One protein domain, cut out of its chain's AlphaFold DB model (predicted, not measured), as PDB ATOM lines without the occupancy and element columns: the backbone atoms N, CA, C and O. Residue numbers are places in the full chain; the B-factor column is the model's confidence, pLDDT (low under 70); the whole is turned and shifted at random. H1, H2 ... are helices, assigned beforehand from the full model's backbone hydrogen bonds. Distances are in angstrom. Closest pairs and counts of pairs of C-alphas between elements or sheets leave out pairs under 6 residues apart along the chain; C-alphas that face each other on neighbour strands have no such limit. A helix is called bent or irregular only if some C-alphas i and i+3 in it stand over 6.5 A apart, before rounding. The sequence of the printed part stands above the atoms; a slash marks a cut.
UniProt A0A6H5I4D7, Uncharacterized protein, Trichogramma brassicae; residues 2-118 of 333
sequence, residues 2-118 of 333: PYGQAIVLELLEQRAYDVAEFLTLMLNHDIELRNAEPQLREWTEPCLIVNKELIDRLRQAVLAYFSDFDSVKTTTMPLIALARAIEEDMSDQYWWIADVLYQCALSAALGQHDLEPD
ATOM      1  N   PRO A   2      42.183  46.501 -59.803       89.31
ATOM      2  CA  PRO A   2      42.061  45.117 -59.345       89.31
ATOM      3  C   PRO A   2      41.192  44.999 -58.085       89.31
ATOM      4  O   PRO A   2      41.203  45.899 -57.248       89.31
ATOM      5  N   TYR A   3      40.461  43.889 -57.935       93.75
ATOM      6  CA  TYR A   3      39.467  43.721 -56.863       93.75
ATOM      7  C   TYR A   3      40.065  43.885 -55.460       93.75
ATOM      8  O   TYR A   3      39.524  44.635 -54.657       93.75
ATOM      9  N   GLY A   4      41.226  43.277 -55.189       91.81
ATOM     10  CA  GLY A   4      41.889  43.406 -53.885       91.81
ATOM     11  C   GLY A   4      42.223  44.850 -53.496       91.81
ATOM     12  O   GLY A   4      42.086  45.214 -52.334       91.81
ATOM     13  N   GLN A   5      42.585  45.699 -54.463       94.38
ATOM     14  CA  GLN A   5      42.853  47.118 -54.200       94.38
ATOM     15  C   GLN A   5      41.569  47.895 -53.891       94.38
ATOM     16  O   GLN A   5      41.585  48.771 -53.033       94.38
ATOM     17  N   ALA A   6      40.456  47.544 -54.548       96.12
ATOM     18  CA  ALA A   6      39.146  48.120 -54.245       96.12
ATOM     19  C   ALA A   6      38.752  47.856 -52.788       96.12
ATOM     20  O   ALA A   6      38.411  48.781 -52.062       96.12
ATOM     21  N   ILE A   7      38.907  46.604 -52.350       96.88
ATOM     22  CA  ILE A   7      38.595  46.175 -50.985       96.88
ATOM     23  C   ILE A   7      39.443  46.915 -49.943       96.88
ATOM     24  O   ILE A   7      38.927  47.301 -48.897       96.88
ATOM     25  N   VAL A   8      40.730  47.142 -50.216       97.06
ATOM     26  CA  VAL A   8      41.589  47.929 -49.316       97.06
ATOM     27  C   VAL A   8      41.071  49.364 -49.182       97.06
ATOM     28  O   VAL A   8      40.977  49.861 -48.064       97.06
ATOM     29  N   LEU A   9      40.692  50.021 -50.285       97.56
ATOM     30  CA  LEU A   9      40.132  51.377 -50.234       97.56
ATOM     31  C   LEU A   9      38.806  51.423 -49.461       97.56
ATOM     32  O   LEU A   9      38.642  52.296 -48.614       97.56
ATOM     33  N   GLU A  10      37.911  50.454 -49.675       97.62
ATOM     34  CA  GLU A  10      36.657  50.336 -48.915       97.62
ATOM     35  C   GLU A  10      36.914  50.230 -47.402       97.62
ATOM     36  O   GLU A  10      36.246  50.885 -46.603       97.62
ATOM     37  N   LEU A  11      37.906  49.436 -46.989       97.50
ATOM     38  CA  LEU A  11      38.274  49.295 -45.577       97.50
ATOM     39  C   LEU A  11      38.847  50.592 -44.996       97.50
ATOM     40  O   LEU A  11      38.550  50.930 -43.851       97.50
ATOM     41  N   LEU A  12      39.636  51.336 -45.776       97.31
ATOM     42  CA  LEU A  12      40.144  52.649 -45.366       97.31
ATOM     43  C   LEU A  12      39.006  53.664 -45.185       97.31
ATOM     44  O   LEU A  12      39.011  54.410 -44.205       97.31
ATOM     45  N   GLU A  13      38.011  53.666 -46.076       97.44
ATOM     46  CA  GLU A  13      36.805  54.500 -45.954       97.44
ATOM     47  C   GLU A  13      35.981  54.134 -44.710       97.44
ATOM     48  O   GLU A  13      35.498  55.013 -43.994       97.44
ATOM     49  N   GLN A  14      35.892  52.839 -44.398       97.25
ATOM     50  CA  GLN A  14      35.249  52.312 -43.189       97.25
ATOM     51  C   GLN A  14      36.086  52.501 -41.912       97.25
ATOM     52  O   GLN A  14      35.639  52.123 -40.831       97.25
ATOM     53  N   ARG A  15      37.282  53.102 -42.012       96.19
ATOM     54  CA  ARG A  15      38.242  53.299 -40.910       96.19
ATOM     55  C   ARG A  15      38.752  51.998 -40.273       96.19
ATOM     56  O   ARG A  15      39.233  52.009 -39.144       96.19
ATOM     57  N   ALA A  16      38.700  50.885 -41.001       95.31
ATOM     58  CA  ALA A  16      39.263  49.597 -40.603       95.31
ATOM     59  C   ALA A  16      40.757  49.518 -40.984       95.31
ATOM     60  O   ALA A  16      41.168  48.684 -41.793       95.31
ATOM     61  N   TYR A  17      41.566  50.433 -40.437       95.12
ATOM     62  CA  TYR A  17      42.952  50.655 -40.870       95.12
ATOM     63  C   TYR A  17      43.854  49.427 -40.703       95.12
ATOM     64  O   TYR A  17      44.576  49.092 -41.639       95.12
ATOM     65  N   ASP A  18      43.761  48.710 -39.578       91.69
ATOM     66  CA  ASP A  18      44.587  47.519 -39.322       91.69
ATOM     67  C   ASP A  18      44.294  46.395 -40.331       91.69
ATOM     68  O   ASP A  18      45.198  45.733 -40.847       91.69
ATOM     69  N   VAL A  19      43.016  46.220 -40.688       94.75
ATOM     70  CA  VAL A  19      42.581  45.242 -41.698       94.75
ATOM     71  C   VAL A  19      43.083  45.644 -43.082       94.75
ATOM     72  O   VAL A  19      43.568  44.797 -43.838       94.75
ATOM     73  N   ALA A  20      42.990  46.933 -43.419       96.81
ATOM     74  CA  ALA A  20      43.486  47.465 -44.682       96.81
ATOM     75  C   ALA A  20      45.012  47.305 -44.810       96.81
ATOM     76  O   ALA A  20      45.496  46.892 -45.869       96.81
ATOM     77  N   GLU A  21      45.770  47.576 -43.741       94.50
ATOM     78  CA  GLU A  21      47.226  47.386 -43.692       94.50
ATOM     79  C   GLU A  21      47.585  45.905 -43.880       94.50
ATOM     80  O   GLU A  21      48.386  45.573 -44.757       94.50
ATOM     81  N   PHE A  22      46.921  45.005 -43.148       93.88
ATOM     82  CA  PHE A  22      47.133  43.563 -43.272       93.88
ATOM     83  C   PHE A  22      46.875  43.051 -44.696       93.88
ATOM     84  O   PHE A  22      47.715  42.362 -45.279       93.88
ATOM     85  N   LEU A  23      45.730  43.404 -45.296       95.62
ATOM     86  CA  LEU A  23      45.417  42.992 -46.666       95.62
ATOM     87  C   LEU A  23      46.404  43.578 -47.677       95.62
ATOM     88  O   LEU A  23      46.807  42.878 -48.602       95.62
ATOM     89  N   THR A  24      46.838  44.825 -47.492       96.25
ATOM     90  CA  THR A  24      47.847  45.447 -48.359       96.25
ATOM     91  C   THR A  24      49.148  44.646 -48.352       96.25
ATOM     92  O   THR A  24      49.711  44.380 -49.412       96.25
ATOM     93  N   LEU A  25      49.600  44.198 -47.180       93.94
ATOM     94  CA  LEU A  25      50.807  43.380 -47.058       93.94
ATOM     95  C   LEU A  25      50.659  42.025 -47.739       93.94
ATOM     96  O   LEU A  25      51.559  41.615 -48.463       93.94
ATOM     97  N   MET A  26      49.513  41.365 -47.571       93.81
ATOM     98  CA  MET A  26      49.220  40.102 -48.251       93.81
ATOM     99  C   MET A  26      49.256  40.262 -49.777       93.81
ATOM    100  O   MET A  26      49.863  39.450 -50.473       93.81
ATOM    101  N   LEU A  27      48.644  41.323 -50.313       94.75
ATOM    102  CA  LEU A  27      48.635  41.592 -51.754       94.75
ATOM    103  C   LEU A  27      50.035  41.939 -52.282       94.75
ATOM    104  O   LEU A  27      50.411  41.481 -53.360       94.75
ATOM    105  N   ASN A  28      50.822  42.707 -51.528       92.69
ATOM    106  CA  ASN A  28      52.204  43.018 -51.893       92.69
ATOM    107  C   ASN A  28      53.082  41.763 -51.878       92.69
ATOM    108  O   ASN A  28      53.853  41.548 -52.810       92.69
ATOM    109  N   HIS A  29      52.913  40.899 -50.878       89.38
ATOM    110  CA  HIS A  29      53.662  39.654 -50.780       89.38
ATOM    111  C   HIS A  29      53.350  38.693 -51.939       89.38
ATOM    112  O   HIS A  29      54.260  38.094 -52.507       89.38
ATOM    113  N   ASP A  30      52.085  38.600 -52.364       89.88
ATOM    114  CA  ASP A  30      51.674  37.843 -53.559       89.88
ATOM    115  C   ASP A  30      52.399  38.339 -54.828       89.88
ATOM    116  O   ASP A  30      52.889  37.546 -55.638       89.88
ATOM    117  N   ILE A  31      52.531  39.664 -54.978       90.56
ATOM    118  CA  ILE A  31      53.277  40.288 -56.082       90.56
ATOM    119  C   ILE A  31      54.775  39.959 -55.988       90.56
ATOM    120  O   ILE A  31      55.396  39.624 -57.001       90.56
ATOM    121  N   GLU A  32      55.368  40.049 -54.797       87.94
ATOM    122  CA  GLU A  32      56.784  39.751 -54.561       87.94
ATOM    123  C   GLU A  32      57.126  38.289 -54.854       87.94
ATOM    124  O   GLU A  32      58.084  38.031 -55.587       87.94
ATOM    125  N   LEU A  33      56.327  37.341 -54.354       83.00
ATOM    126  CA  LEU A  33      56.506  35.910 -54.612       83.00
ATOM    127  C   LEU A  33      56.469  35.610 -56.111       83.00
ATOM    128  O   LEU A  33      57.357  34.937 -56.638       83.00
ATOM    129  N   ARG A  34      55.493  36.188 -56.819       83.06
ATOM    130  CA  ARG A  34      55.400  36.076 -58.276       83.06
ATOM    131  C   ARG A  34      56.648  36.627 -58.967       83.06
ATOM    132  O   ARG A  34      57.133  36.038 -59.931       83.06
ATOM    133  N   ASN A  35      57.163  37.769 -58.516       84.06
ATOM    134  CA  ASN A  35      58.338  38.397 -59.122       84.06
ATOM    135  C   ASN A  35      59.641  37.635 -58.814       84.06
ATOM    136  O   ASN A  35      60.560  37.659 -59.632       84.06
ATOM    137  N   ALA A  36      59.719  36.953 -57.669       80.00
ATOM    138  CA  ALA A  36      60.874  36.156 -57.259       80.00
ATOM    139  C   ALA A  36      61.000  34.832 -58.032       80.00
ATOM    140  O   ALA A  36      62.116  34.362 -58.266       80.00
ATOM    141  N   GLU A  37      59.885  34.260 -58.499       73.94
ATOM    142  CA  GLU A  37      59.867  32.992 -59.241       73.94
ATOM    143  C   GLU A  37      59.271  33.117 -60.663       73.94
ATOM    144  O   GLU A  37      58.331  32.395 -61.004       73.94
ATOM    145  N   PRO A  38      59.855  33.931 -61.576       62.81
ATOM    146  CA  PRO A  38      59.291  34.158 -62.918       62.81
ATOM    147  C   PRO A  38      59.206  32.893 -63.787       62.81
ATOM    148  O   PRO A  38      58.588  32.887 -64.849       62.81
ATOM    149  N   GLN A  39      59.899  31.827 -63.379       58.72
ATOM    150  CA  GLN A  39      60.065  30.595 -64.149       58.72
ATOM    151  C   GLN A  39      58.928  29.589 -63.917       58.72
ATOM    152  O   GLN A  39      58.793  28.631 -64.686       58.72
ATOM    153  N   LEU A  40      58.092  29.796 -62.890       61.97
ATOM    154  CA  LEU A  40      56.884  29.005 -62.669       61.97
ATOM    155  C   LEU A  40      55.820  29.417 -63.690       61.97
ATOM    156  O   LEU A  40      54.979  30.270 -63.438       61.97
ATOM    157  N   ARG A  41      55.848  28.774 -64.864       56.72
ATOM    158  CA  ARG A  41      54.916  29.028 -65.983       56.72
ATOM    159  C   ARG A  41      53.427  28.928 -65.620       56.72
ATOM    160  O   ARG A  41      52.598  29.377 -66.400       56.72
ATOM    161  N   GLU A  42      53.094  28.315 -64.487       65.62
ATOM    162  CA  GLU A  42      51.718  28.152 -64.001       65.62
ATOM    163  C   GLU A  42      51.209  29.388 -63.234       65.62
ATOM    164  O   GLU A  42      50.003  29.538 -63.072       65.62
ATOM    165  N   TRP A  43      52.099  30.296 -62.812       69.88
ATOM    166  CA  TRP A  43      51.763  31.476 -62.011       69.88
ATOM    167  C   TRP A  43      51.964  32.770 -62.816       69.88
ATOM    168  O   TRP A  43      52.911  33.530 -62.616       69.88
ATOM    169  N   THR A  44      51.086  33.011 -63.792       71.38
ATOM    170  CA  THR A  44      51.216  34.148 -64.722       71.38
ATOM    171  C   THR A  44      50.904  35.504 -64.081       71.38
ATOM    172  O   THR A  44      51.523  36.511 -64.441       71.38
ATOM    173  N   GLU A  45      49.996  35.531 -63.103       80.00
ATOM    174  CA  GLU A  45      49.525  36.738 -62.412       80.00
ATOM    175  C   GLU A  45      49.465  36.525 -60.891       80.00
ATOM    176  O   GLU A  45      49.231  35.392 -60.467       80.00
ATOM    177  N   PRO A  46      49.638  37.581 -60.066       82.75
ATOM    178  CA  PRO A  46      49.428  37.509 -58.618       82.75
ATOM    179  C   PRO A  46      48.075  36.851 -58.307       82.75
ATOM    180  O   PRO A  46      47.018  37.311 -58.749       82.75
ATOM    181  N   CYS A  47      48.116  35.705 -57.627       86.12
ATOM    182  CA  CYS A  47      46.984  34.783 -57.582       86.12
ATOM    183  C   CYS A  47      45.900  35.228 -56.598       86.12
ATOM    184  O   CYS A  47      44.732  34.855 -56.759       86.12
ATOM    185  N   LEU A  48      46.282  36.019 -55.593       91.25
ATOM    186  CA  LEU A  48      45.378  36.548 -54.586       91.25
ATOM    187  C   LEU A  48      44.560  37.700 -55.163       91.25
ATOM    188  O   LEU A  48      43.341  37.681 -55.037       91.25
ATOM    189  N   ILE A  49      45.200  38.640 -55.871       88.31
ATOM    190  CA  ILE A  49      44.546  39.831 -56.452       88.31
ATOM    191  C   ILE A  49      43.344  39.480 -57.345       88.31
ATOM    192  O   ILE A  49      42.369  40.236 -57.401       88.31
ATOM    193  N   VAL A  50      43.423  38.354 -58.055       87.12
ATOM    194  CA  VAL A  50      42.413  37.922 -59.029       87.12
ATOM    195  C   VAL A  50      41.307  37.074 -58.378       87.12
ATOM    196  O   VAL A  50      40.181  37.034 -58.878       87.12
ATOM    197  N   ASN A  51      41.584  36.424 -57.243       92.56
ATOM    198  CA  ASN A  51      40.640  35.525 -56.584       92.56
ATOM    199  C   ASN A  51      39.714  36.285 -55.620       92.56
ATOM    200  O   ASN A  51      40.002  36.432 -54.432       92.56
ATOM    201  N   LYS A  52      38.574  36.750 -56.150       95.69
ATOM    202  CA  LYS A  52      37.579  37.524 -55.390       95.69
ATOM    203  C   LYS A  52      37.065  36.790 -54.155       95.69
ATOM    204  O   LYS A  52      37.044  37.370 -53.077       95.69
ATOM    205  N   GLU A  53      36.709  35.514 -54.306       95.56
ATOM    206  CA  GLU A  53      36.176  34.702 -53.208       95.56
ATOM    207  C   GLU A  53      37.186  34.592 -52.061       95.56
ATOM    208  O   GLU A  53      36.837  34.794 -50.899       95.56
ATOM    209  N   LEU A  54      38.455  34.320 -52.380       95.38
ATOM    210  CA  LEU A  54      39.499  34.230 -51.367       95.38
ATOM    211  C   LEU A  54      39.762  35.580 -50.692       95.38
ATOM    212  O   LEU A  54      39.908  35.610 -49.474       95.38
ATOM    213  N   ILE A  55      39.781  36.687 -51.443       96.69
ATOM    214  CA  ILE A  55      39.906  38.033 -50.863       96.69
ATOM    215  C   ILE A  55      38.747  38.321 -49.906       96.69
ATOM    216  O   ILE A  55      38.980  38.834 -48.816       96.69
ATOM    217  N   ASP A  56      37.514  37.973 -50.273       97.25
ATOM    218  CA  ASP A  56      36.350  38.197 -49.416       97.25
ATOM    219  C   ASP A  56      36.407  37.363 -48.137       97.25
ATOM    220  O   ASP A  56      36.185  37.893 -47.045       97.25
ATOM    221  N   ARG A  57      36.771  36.080 -48.245       97.19
ATOM    222  CA  ARG A  57      36.962  35.207 -47.079       97.19
ATOM    223  C   ARG A  57      38.111  35.696 -46.197       97.19
ATOM    224  O   ARG A  57      37.981  35.680 -44.974       97.19
ATOM    225  N   LEU A  58      39.203  36.177 -46.796       96.56
ATOM    226  CA  LEU A  58      40.337  36.765 -46.081       96.56
ATOM    227  C   LEU A  58      39.925  38.041 -45.348       96.56
ATOM    228  O   LEU A  58      40.176  38.152 -44.152       96.56
ATOM    229  N   ARG A  59      39.220  38.960 -46.017       96.94
ATOM    230  CA  ARG A  59      38.651  40.162 -45.397       96.94
ATOM    231  C   ARG A  59      37.792  39.803 -44.187       96.94
ATOM    232  O   ARG A  59      37.985  40.385 -43.129       96.94
ATOM    233  N   GLN A  60      36.870  38.850 -44.324       96.69
ATOM    234  CA  GLN A  60      35.985  38.437 -43.231       96.69
ATOM    235  C   GLN A  60      36.759  37.839 -42.050       96.69
ATOM    236  O   GLN A  60      36.512  38.216 -40.906       96.69
ATOM    237  N   ALA A  61      37.714  36.944 -42.315       96.00
ATOM    238  CA  ALA A  61      38.523  36.323 -41.269       96.00
ATOM    239  C   ALA A  61      39.387  37.352 -40.521       96.00
ATOM    240  O   ALA A  61      39.490  37.298 -39.298       96.00
ATOM    241  N   VAL A  62      39.972  38.305 -41.250       95.12
ATOM    242  CA  VAL A  62      40.822  39.359 -40.684       95.12
ATOM    243  C   VAL A  62      39.985  40.389 -39.922       95.12
ATOM    244  O   VAL A  62      40.361  40.769 -38.821       95.12
ATOM    245  N   LEU A  63      38.814  40.782 -40.436       94.62
ATOM    246  CA  LEU A  63      37.868  41.621 -39.692       94.62
ATOM    247  C   LEU A  63      37.475  40.972 -38.367       94.62
ATOM    248  O   LEU A  63      37.549  41.633 -37.338       94.62
ATOM    249  N   ALA A  64      37.115  39.686 -38.370       93.69
ATOM    250  CA  ALA A  64      36.783  38.969 -37.141       93.69
ATOM    251  C   ALA A  64      37.968  38.942 -36.159       93.69
ATOM    252  O   ALA A  64      37.791  39.213 -34.976       93.69
ATOM    253  N   TYR A  65      39.184  38.711 -36.664       92.62
ATOM    254  CA  TYR A  65      40.412  38.739 -35.867       92.62
ATOM    255  C   TYR A  65      40.724  40.117 -35.252       92.62
ATOM    256  O   TYR A  65      41.288  40.183 -34.166       92.62
ATOM    257  N   PHE A  66      40.363  41.222 -35.903       89.25
ATOM    258  CA  PHE A  66      40.575  42.568 -35.349       89.25
ATOM    259  C   PHE A  66      39.366  43.132 -34.586       89.25
ATOM    260  O   PHE A  66      39.501  44.171 -33.948       89.25
ATOM    261  N   SER A  67      38.198  42.485 -34.648       86.38
ATOM    262  CA  SER A  67      36.966  42.975 -34.007       86.38
ATOM    263  C   SER A  67      36.642  42.275 -32.688       86.38
ATOM    264  O   SER A  67      36.011  42.880 -31.825       86.38
ATOM    265  N   ASP A  68      37.022  41.004 -32.543       76.88
ATOM    266  CA  ASP A  68      36.698  40.188 -31.373       76.88
ATOM    267  C   ASP A  68      37.867  40.172 -30.381       76.88
ATOM    268  O   ASP A  68      38.978  39.748 -30.714       76.88
ATOM    269  N   PHE A  69      37.615  40.627 -29.154       73.31
ATOM    270  CA  PHE A  69      38.614  40.723 -28.089       73.31
ATOM    271  C   PHE A  69      38.296  39.832 -26.883       73.31
ATOM    272  O   PHE A  69      38.983  39.935 -25.867       73.31
ATOM    273  N   ASP A  70      37.299  38.948 -26.985       77.94
ATOM    274  CA  ASP A  70      36.804  38.190 -25.831       77.94
ATOM    275  C   ASP A  70      37.795  37.112 -25.376       77.94
ATOM    276  O   ASP A  70      37.977  36.873 -24.182       77.94
ATOM    277  N   SER A  71      38.466  36.443 -26.319       85.00
ATOM    278  CA  SER A  71      39.556  35.516 -26.005       85.00
ATOM    279  C   SER A  71      40.473  35.289 -27.202       85.00
ATOM    280  O   SER A  71      40.006  35.228 -28.338       85.00
ATOM    281  N   VAL A  72      41.764  35.033 -26.944       85.88
ATOM    282  CA  VAL A  72      42.752  34.612 -27.961       85.88
ATOM    283  C   VAL A  72      42.182  33.556 -28.905       85.88
ATOM    284  O   VAL A  72      42.358  33.632 -30.122       85.88
ATOM    285  N   LYS A  73      41.511  32.552 -28.338       85.94
ATOM    286  CA  LYS A  73      40.931  31.447 -29.090       85.94
ATOM    287  C   LYS A  73      39.851  31.959 -30.035       85.94
ATOM    288  O   LYS A  73      39.958  31.719 -31.232       85.94
ATOM    289  N   THR A  74      38.853  32.684 -29.538       87.56
ATOM    290  CA  THR A  74      37.766  33.212 -30.380       87.56
ATOM    291  C   THR A  74      38.316  34.093 -31.500       87.56
ATOM    292  O   THR A  74      37.995  33.865 -32.665       87.56
ATOM    293  N   THR A  75      39.248  34.988 -31.171       88.19
ATOM    294  CA  THR A  75      39.868  35.918 -32.119       88.19
ATOM    295  C   THR A  75      40.659  35.207 -33.224       88.19
ATOM    296  O   THR A  75      40.624  35.609 -34.385       88.19
ATOM    297  N   THR A  76      41.385  34.129 -32.907       91.81
ATOM    298  CA  THR A  76      42.277  33.441 -33.867       91.81
ATOM    299  C   THR A  76      41.601  32.322 -34.661       91.81
ATOM    300  O   THR A  76      42.088  31.949 -35.734       91.81
ATOM    301  N   MET A  77      40.469  31.795 -34.190       92.94
ATOM    302  CA  MET A  77      39.732  30.722 -34.867       92.94
ATOM    303  C   MET A  77      39.332  31.044 -36.321       92.94
ATOM    304  O   MET A  77      39.482  30.147 -37.155       92.94
ATOM    305  N   PRO A  78      38.890  32.267 -36.686       95.12
ATOM    306  CA  PRO A  78      38.621  32.633 -38.078       95.12
ATOM    307  C   PRO A  78      39.841  32.479 -38.997       95.12
ATOM    308  O   PRO A  78      39.706  31.972 -40.112       95.12
ATOM    309  N   LEU A  79      41.039  32.847 -38.520       95.88
ATOM    310  CA  LEU A  79      42.282  32.695 -39.286       95.88
ATOM    311  C   LEU A  79      42.608  31.216 -39.514       95.88
ATOM    312  O   LEU A  79      42.899  30.806 -40.636       95.88
ATOM    313  N   ILE A  80      42.503  30.404 -38.456       95.19
ATOM    314  CA  ILE A  80      42.761  28.957 -38.510       95.19
ATOM    315  C   ILE A  80      41.751  28.263 -39.434       95.19
ATOM    316  O   ILE A  80      42.126  27.408 -40.236       95.19
ATOM    317  N   ALA A  81      40.470  28.628 -39.348       94.75
ATOM    318  CA  ALA A  81      39.418  28.067 -40.191       94.75
ATOM    319  C   ALA A  81      39.653  28.379 -41.675       94.75
ATOM    320  O   ALA A  81      39.523  27.488 -42.518       94.75
ATOM    321  N   LEU A  82      40.048  29.614 -41.998       96.44
ATOM    322  CA  LEU A  82      40.387  29.991 -43.367       96.44
ATOM    323  C   LEU A  82      41.646  29.270 -43.866       96.44
ATOM    324  O   LEU A  82      41.635  28.760 -44.985       96.44
ATOM    325  N   ALA A  83      42.696  29.169 -43.045       94.88
ATOM    326  CA  ALA A  83      43.912  28.436 -43.402       94.88
ATOM    327  C   ALA A  83      43.596  26.980 -43.780       94.88
ATOM    328  O   ALA A  83      43.997  26.509 -44.844       94.88
ATOM    329  N   ARG A  84      42.768  26.305 -42.975       91.44
ATOM    330  CA  ARG A  84      42.313  24.937 -43.263       91.44
ATOM    331  C   ARG A  84      41.473  24.831 -44.533       91.44
ATOM    332  O   ARG A  84      41.674  23.901 -45.305       91.44
ATOM    333  N   ALA A  85      40.568  25.776 -44.783       92.56
ATOM    334  CA  ALA A  85      39.788  25.784 -46.021       92.56
ATOM    335  C   ALA A  85      40.689  25.925 -47.263       92.56
ATOM    336  O   ALA A  85      40.461  25.272 -48.279       92.56
ATOM    337  N   ILE A  86      41.753  26.728 -47.176       91.06
ATOM    338  CA  ILE A  86      42.747  26.855 -48.251       91.06
ATOM    339  C   ILE A  86      43.477  25.521 -48.474       91.06
ATOM    340  O   ILE A  86      43.644  25.102 -49.621       91.06
ATOM    341  N   GLU A  87      43.876  24.826 -47.403       87.69
ATOM    342  CA  GLU A  87      44.513  23.500 -47.492       87.69
ATOM    343  C   GLU A  87      43.619  22.450 -48.166       87.69
ATOM    344  O   GLU A  87      44.088  21.638 -48.975       87.69
ATOM    345  N   GLU A  88      42.337  22.435 -47.810       87.00
ATOM    346  CA  GLU A  88      41.385  21.413 -48.240       87.00
ATOM    347  C   GLU A  88      40.918  21.667 -49.684       87.00
ATOM    348  O   GLU A  88      41.009  20.761 -50.526       87.00
ATOM    349  N   ASP A  89      40.549  22.910 -50.010       86.00
ATOM    350  CA  ASP A  89      39.757  23.222 -51.207       86.00
ATOM    351  C   ASP A  89      40.537  23.921 -52.328       86.00
ATOM    352  O   ASP A  89      40.142  23.851 -53.493       86.00
ATOM    353  N   MET A  90      41.649  24.591 -52.018       84.75
ATOM    354  CA  MET A  90      42.332  25.463 -52.987       84.75
ATOM    355  C   MET A  90      43.583  24.823 -53.585       84.75
ATOM    356  O   MET A  90      44.033  23.782 -53.121       84.75
ATOM    357  N   SER A  91      44.142  25.392 -54.657       82.62
ATOM    358  CA  SER A  91      45.377  24.897 -55.286       82.62
ATOM    359  C   SER A  91      46.630  25.255 -54.474       82.62
ATOM    360  O   SER A  91      46.627  26.178 -53.661       82.62
ATOM    361  N   ASP A  92      47.737  24.547 -54.724       81.44
ATOM    362  CA  ASP A  92      49.000  24.712 -53.979       81.44
ATOM    363  C   ASP A  92      49.629  26.115 -54.112       81.44
ATOM    364  O   ASP A  92      50.519  26.471 -53.338       81.44
ATOM    365  N   GLN A  93      49.166  26.930 -55.065       83.31
ATOM    366  CA  GLN A  93      49.608  28.320 -55.230       83.31
ATOM    367  C   GLN A  93      49.200  29.211 -54.045       83.31
ATOM    368  O   GLN A  93      49.888  30.179 -53.747       83.31
ATOM    369  N   TYR A  94      48.139  28.843 -53.319       88.38
ATOM    370  CA  TYR A  94      47.633  29.595 -52.167       88.38
ATOM    371  C   TYR A  94      48.215  29.133 -50.828       88.38
ATOM    372  O   TYR A  94      47.842  29.662 -49.784       88.38
ATOM    373  N   TRP A  95      49.136  28.160 -50.827       87.25
ATOM    374  CA  TRP A  95      49.661  27.581 -49.586       87.25
ATOM    375  C   TRP A  95      50.266  28.648 -48.649       87.25
ATOM    376  O   TRP A  95      50.126  28.551 -47.436       87.25
ATOM    377  N   TRP A  96      50.917  29.676 -49.208       89.12
ATOM    378  CA  TRP A  96      51.633  30.697 -48.440       89.12
ATOM    379  C   TRP A  96      50.661  31.568 -47.638       89.12
ATOM    380  O   TRP A  96      51.013  32.056 -46.573       89.12
ATOM    381  N   ILE A  97      49.417  31.711 -48.107       92.81
ATOM    382  CA  ILE A  97      48.367  32.422 -47.378       92.81
ATOM    383  C   ILE A  97      48.019  31.645 -46.114       92.81
ATOM    384  O   ILE A  97      47.955  32.227 -45.037       92.81
ATOM    385  N   ALA A  98      47.841  30.327 -46.232       93.12
ATOM    386  CA  ALA A  98      47.595  29.468 -45.079       93.12
ATOM    387  C   ALA A  98      48.765  29.532 -44.079       93.12
ATOM    388  O   ALA A  98      48.532  29.641 -42.878       93.12
ATOM    389  N   ASP A  99      50.007  29.553 -44.577       91.50
ATOM    390  CA  ASP A  99      51.211  29.724 -43.754       91.50
ATOM    391  C   ASP A  99      51.171  31.028 -42.943       91.50
ATOM    392  O   ASP A  99      51.257  30.996 -41.715       91.50
ATOM    393  N   VAL A 100      50.934  32.169 -43.604       93.25
ATOM    394  CA  VAL A 100      50.823  33.475 -42.934       93.25
ATOM    395  C   VAL A 100      49.681  33.489 -41.916       93.25
ATOM    396  O   VAL A 100      49.864  33.982 -40.804       93.25
ATOM    397  N   LEU A 101      48.521  32.913 -42.243       95.50
ATOM    398  CA  LEU A 101      47.374  32.845 -41.332       95.50
ATOM    399  C   LEU A 101      47.686  32.041 -40.062       95.50
ATOM    400  O   LEU A 101      47.353  32.488 -38.963       95.50
ATOM    401  N   TYR A 102      48.368  30.897 -40.183       94.94
ATOM    402  CA  TYR A 102      48.817  30.135 -39.015       94.94
ATOM    403  C   TYR A 102      49.841  30.895 -38.181       94.94
ATOM    404  O   TYR A 102      49.738  30.898 -36.953       94.94
ATOM    405  N   GLN A 103      50.811  31.548 -38.822       92.88
ATOM    406  CA  GLN A 103      51.814  32.332 -38.105       92.88
ATOM    407  C   GLN A 103      51.178  33.509 -37.362       92.88
ATOM    408  O   GLN A 103      51.549  33.771 -36.217       92.88
ATOM    409  N   CYS A 104      50.191  34.179 -37.962       93.00
ATOM    410  CA  CYS A 104      49.433  35.247 -37.313       93.00
ATOM    411  C   CYS A 104      48.652  34.715 -36.109       93.00
ATOM    412  O   CYS A 104      48.784  35.254 -35.012       93.00
ATOM    413  N   ALA A 105      47.913  33.614 -36.282       94.06
ATOM    414  CA  ALA A 105      47.181  32.972 -35.194       94.06
ATOM    415  C   ALA A 105      48.112  32.566 -34.038       94.06
ATOM    416  O   ALA A 105      47.808  32.815 -32.873       94.06
ATOM    417  N   LEU A 106      49.272  31.982 -34.348       93.44
ATOM    418  CA  LEU A 106      50.232  31.544 -33.337       93.44
ATOM    419  C   LEU A 106      50.907  32.733 -32.643       93.44
ATOM    420  O   LEU A 106      51.057  32.724 -31.425       93.44
ATOM    421  N   SER A 107      51.267  33.772 -33.393       91.19
ATOM    422  CA  SER A 107      51.854  35.001 -32.844       91.19
ATOM    423  C   SER A 107      50.872  35.741 -31.940       91.19
ATOM    424  O   SER A 107      51.273  36.298 -30.919       91.19
ATOM    425  N   ALA A 108      49.586  35.740 -32.289       90.19
ATOM    426  CA  ALA A 108      48.528  36.266 -31.441       90.19
ATOM    427  C   ALA A 108      48.388  35.440 -30.158       90.19
ATOM    428  O   ALA A 108      48.337  36.010 -29.074       90.19
ATOM    429  N   ALA A 109      48.408  34.109 -30.273       90.56
ATOM    430  CA  ALA A 109      48.279  33.221 -29.125       90.56
ATOM    431  C   ALA A 109      49.466  33.270 -28.155       90.56
ATOM    432  O   ALA A 109      49.282  33.062 -26.962       90.56
ATOM    433  N   LEU A 110      50.667  33.573 -28.650       89.12
ATOM    434  CA  LEU A 110      51.871  33.717 -27.826       89.12
ATOM    435  C   LEU A 110      52.081  35.137 -27.280       89.12
ATOM    436  O   LEU A 110      52.804  35.306 -26.305       89.12
ATOM    437  N   GLY A 111      51.529  36.157 -27.943       83.75
ATOM    438  CA  GLY A 111      51.851  37.564 -27.680       83.75
ATOM    439  C   GLY A 111      50.890  38.308 -26.755       83.75
ATOM    440  O   GLY A 111      51.116  39.489 -26.505       83.75
ATOM    441  N   GLN A 112      49.809  37.683 -26.286       72.56
ATOM    442  CA  GLN A 112      48.930  38.321 -25.308       72.56
ATOM    443  C   GLN A 112      49.512  38.133 -23.907       72.56
ATOM    444  O   GLN A 112      49.405  37.062 -23.328       72.56
ATOM    445  N   HIS A 113      50.160  39.179 -23.391       59.19
ATOM    446  CA  HIS A 113      50.756  39.184 -22.052       59.19
ATOM    447  C   HIS A 113      49.718  39.318 -20.926       59.19
ATOM    448  O   HIS A 113      50.013  38.948 -19.794       59.19
ATOM    449  N   ASP A 114      48.515  39.810 -21.242       67.88
ATOM    450  CA  ASP A 114      47.499  40.158 -20.239       67.88
ATOM    451  C   ASP A 114      46.479  39.043 -19.967       67.88
ATOM    452  O   ASP A 114      45.726  39.111 -19.000       67.88
ATOM    453  N   LEU A 115      46.440  38.012 -20.812       67.00
ATOM    454  CA  LEU A 115      45.615  36.825 -20.604       67.00
ATOM    455  C   LEU A 115      46.549  35.632 -20.455       67.00
ATOM    456  O   LEU A 115      47.456  35.472 -21.272       67.00
ATOM    457  N   GLU A 116      46.334  34.792 -19.436       70.50
ATOM    458  CA  GLU A 116      47.067  33.529 -19.364       70.50
ATOM    459  C   GLU A 116      46.833  32.761 -20.673       70.50
ATOM    460  O   GLU A 116      45.677  32.549 -21.064       70.50
ATOM    461  N   PRO A 117      47.905  32.391 -21.394       74.44
ATOM    462  CA  PRO A 117      47.756  31.648 -22.625       74.44
ATOM    463  C   PRO A 117      47.064  30.326 -22.302       74.44
ATOM    464  O   PRO A 117      47.484  29.582 -21.419       74.44
ATOM    465  N   ASP A 118      45.997  30.021 -23.038       89.00
ATOM    466  CA  ASP A 118      45.410  28.685 -23.033       89.00
ATOM    467  C   ASP A 118      46.455  27.724 -23.626       89.00
ATOM    468  O   ASP A 118      46.563  27.558 -24.845       89.00
TER     469      ASP A 118
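Overview. This is residues 2 to 118 of the 333 residues of an uncharacterized protein of Trichogramma brassicae (UniProt A0A6H5I4D7). Five helices form an up-and-down bundle, with H5 and H6 as a close pair along one side and H1 along the opposite side, next to both H2 and H4. The short helix H3 sits at one end of the bundle among H1, H2, H4 and H6, and residues 36 to 41 stick out near that end. The printed part has 117 residues with six named helices, H1 to H6 in order, and no named strand; the class is all helix. It is compact, with a radius of gyration of the C-alphas of 14.8 A, and its outline, 47 by 31 by 23 A, is only just elongated.

Along the chain. H1, residues 3 to 13, begins at C-alpha 3 (39.467, 43.721, -56.863) and is 15.6 A long. H2, residues 17 to 36, spans 28.3 A and ends at C-alpha 36 (60.874, 36.156, -57.259). H3 is residues 47 to 50, 5.7 A. H4, residues 52 to 67, spans 22.1 A. H5, residues 72 to 89, spans 26.1 A, with a kink of 30 degrees near residue 79; it is only just irregular, C-alphas 75 and 78 being 6.9 A apart. H6, residues 92 to 111, spans 29.4 A and ends at C-alpha 111 (51.851, 37.564, -27.680); it is irregular, C-alphas 93 and 96 being 7.5 A apart.

Arrangement. H1 and H2 form a hairpin at a shallow tilt of 24 degrees, opposite ways; their closest C-alphas, of Val 8 and Ala 20, are 5.0 A apart. H2, with residues 18 to 23 alone, touches H4 at a steep tilt of 42 degrees, opposite ways, closest at the C-alphas of Val 19 and Val 62, 6.2 A. H3 touches H1, closest at the C-alphas of Ile 49 and Gly 4, 5.1 A. H4 and H5 form a hairpin at a shallow tilt of 14 degrees, closest at the C-alphas of Tyr 65 and Thr 75, 4.7 A. H5 and H6 form a hairpin at 14 degrees too, closest at the C-alphas of Ala 83 and Ala 98, 4.2 A. H2 and H6 are close but not clearly touching, and H1 is apart from H5 and H6. Every O i to N i+4 pair is within hydrogen-bond range in H1, H2 and H4; the figures are 12 of 14 in H5 and 13 of 16 in H6, and H3 is too short for such a pair.

Size, cuts and confidence. The two C-alphas farthest apart, of Arg 41 and Asp 114, are 47.7 A apart. The printed part has no cut and no long link. Its mean pLDDT is 88.3; residues 38 to 43 and 113 to 115 are under 70.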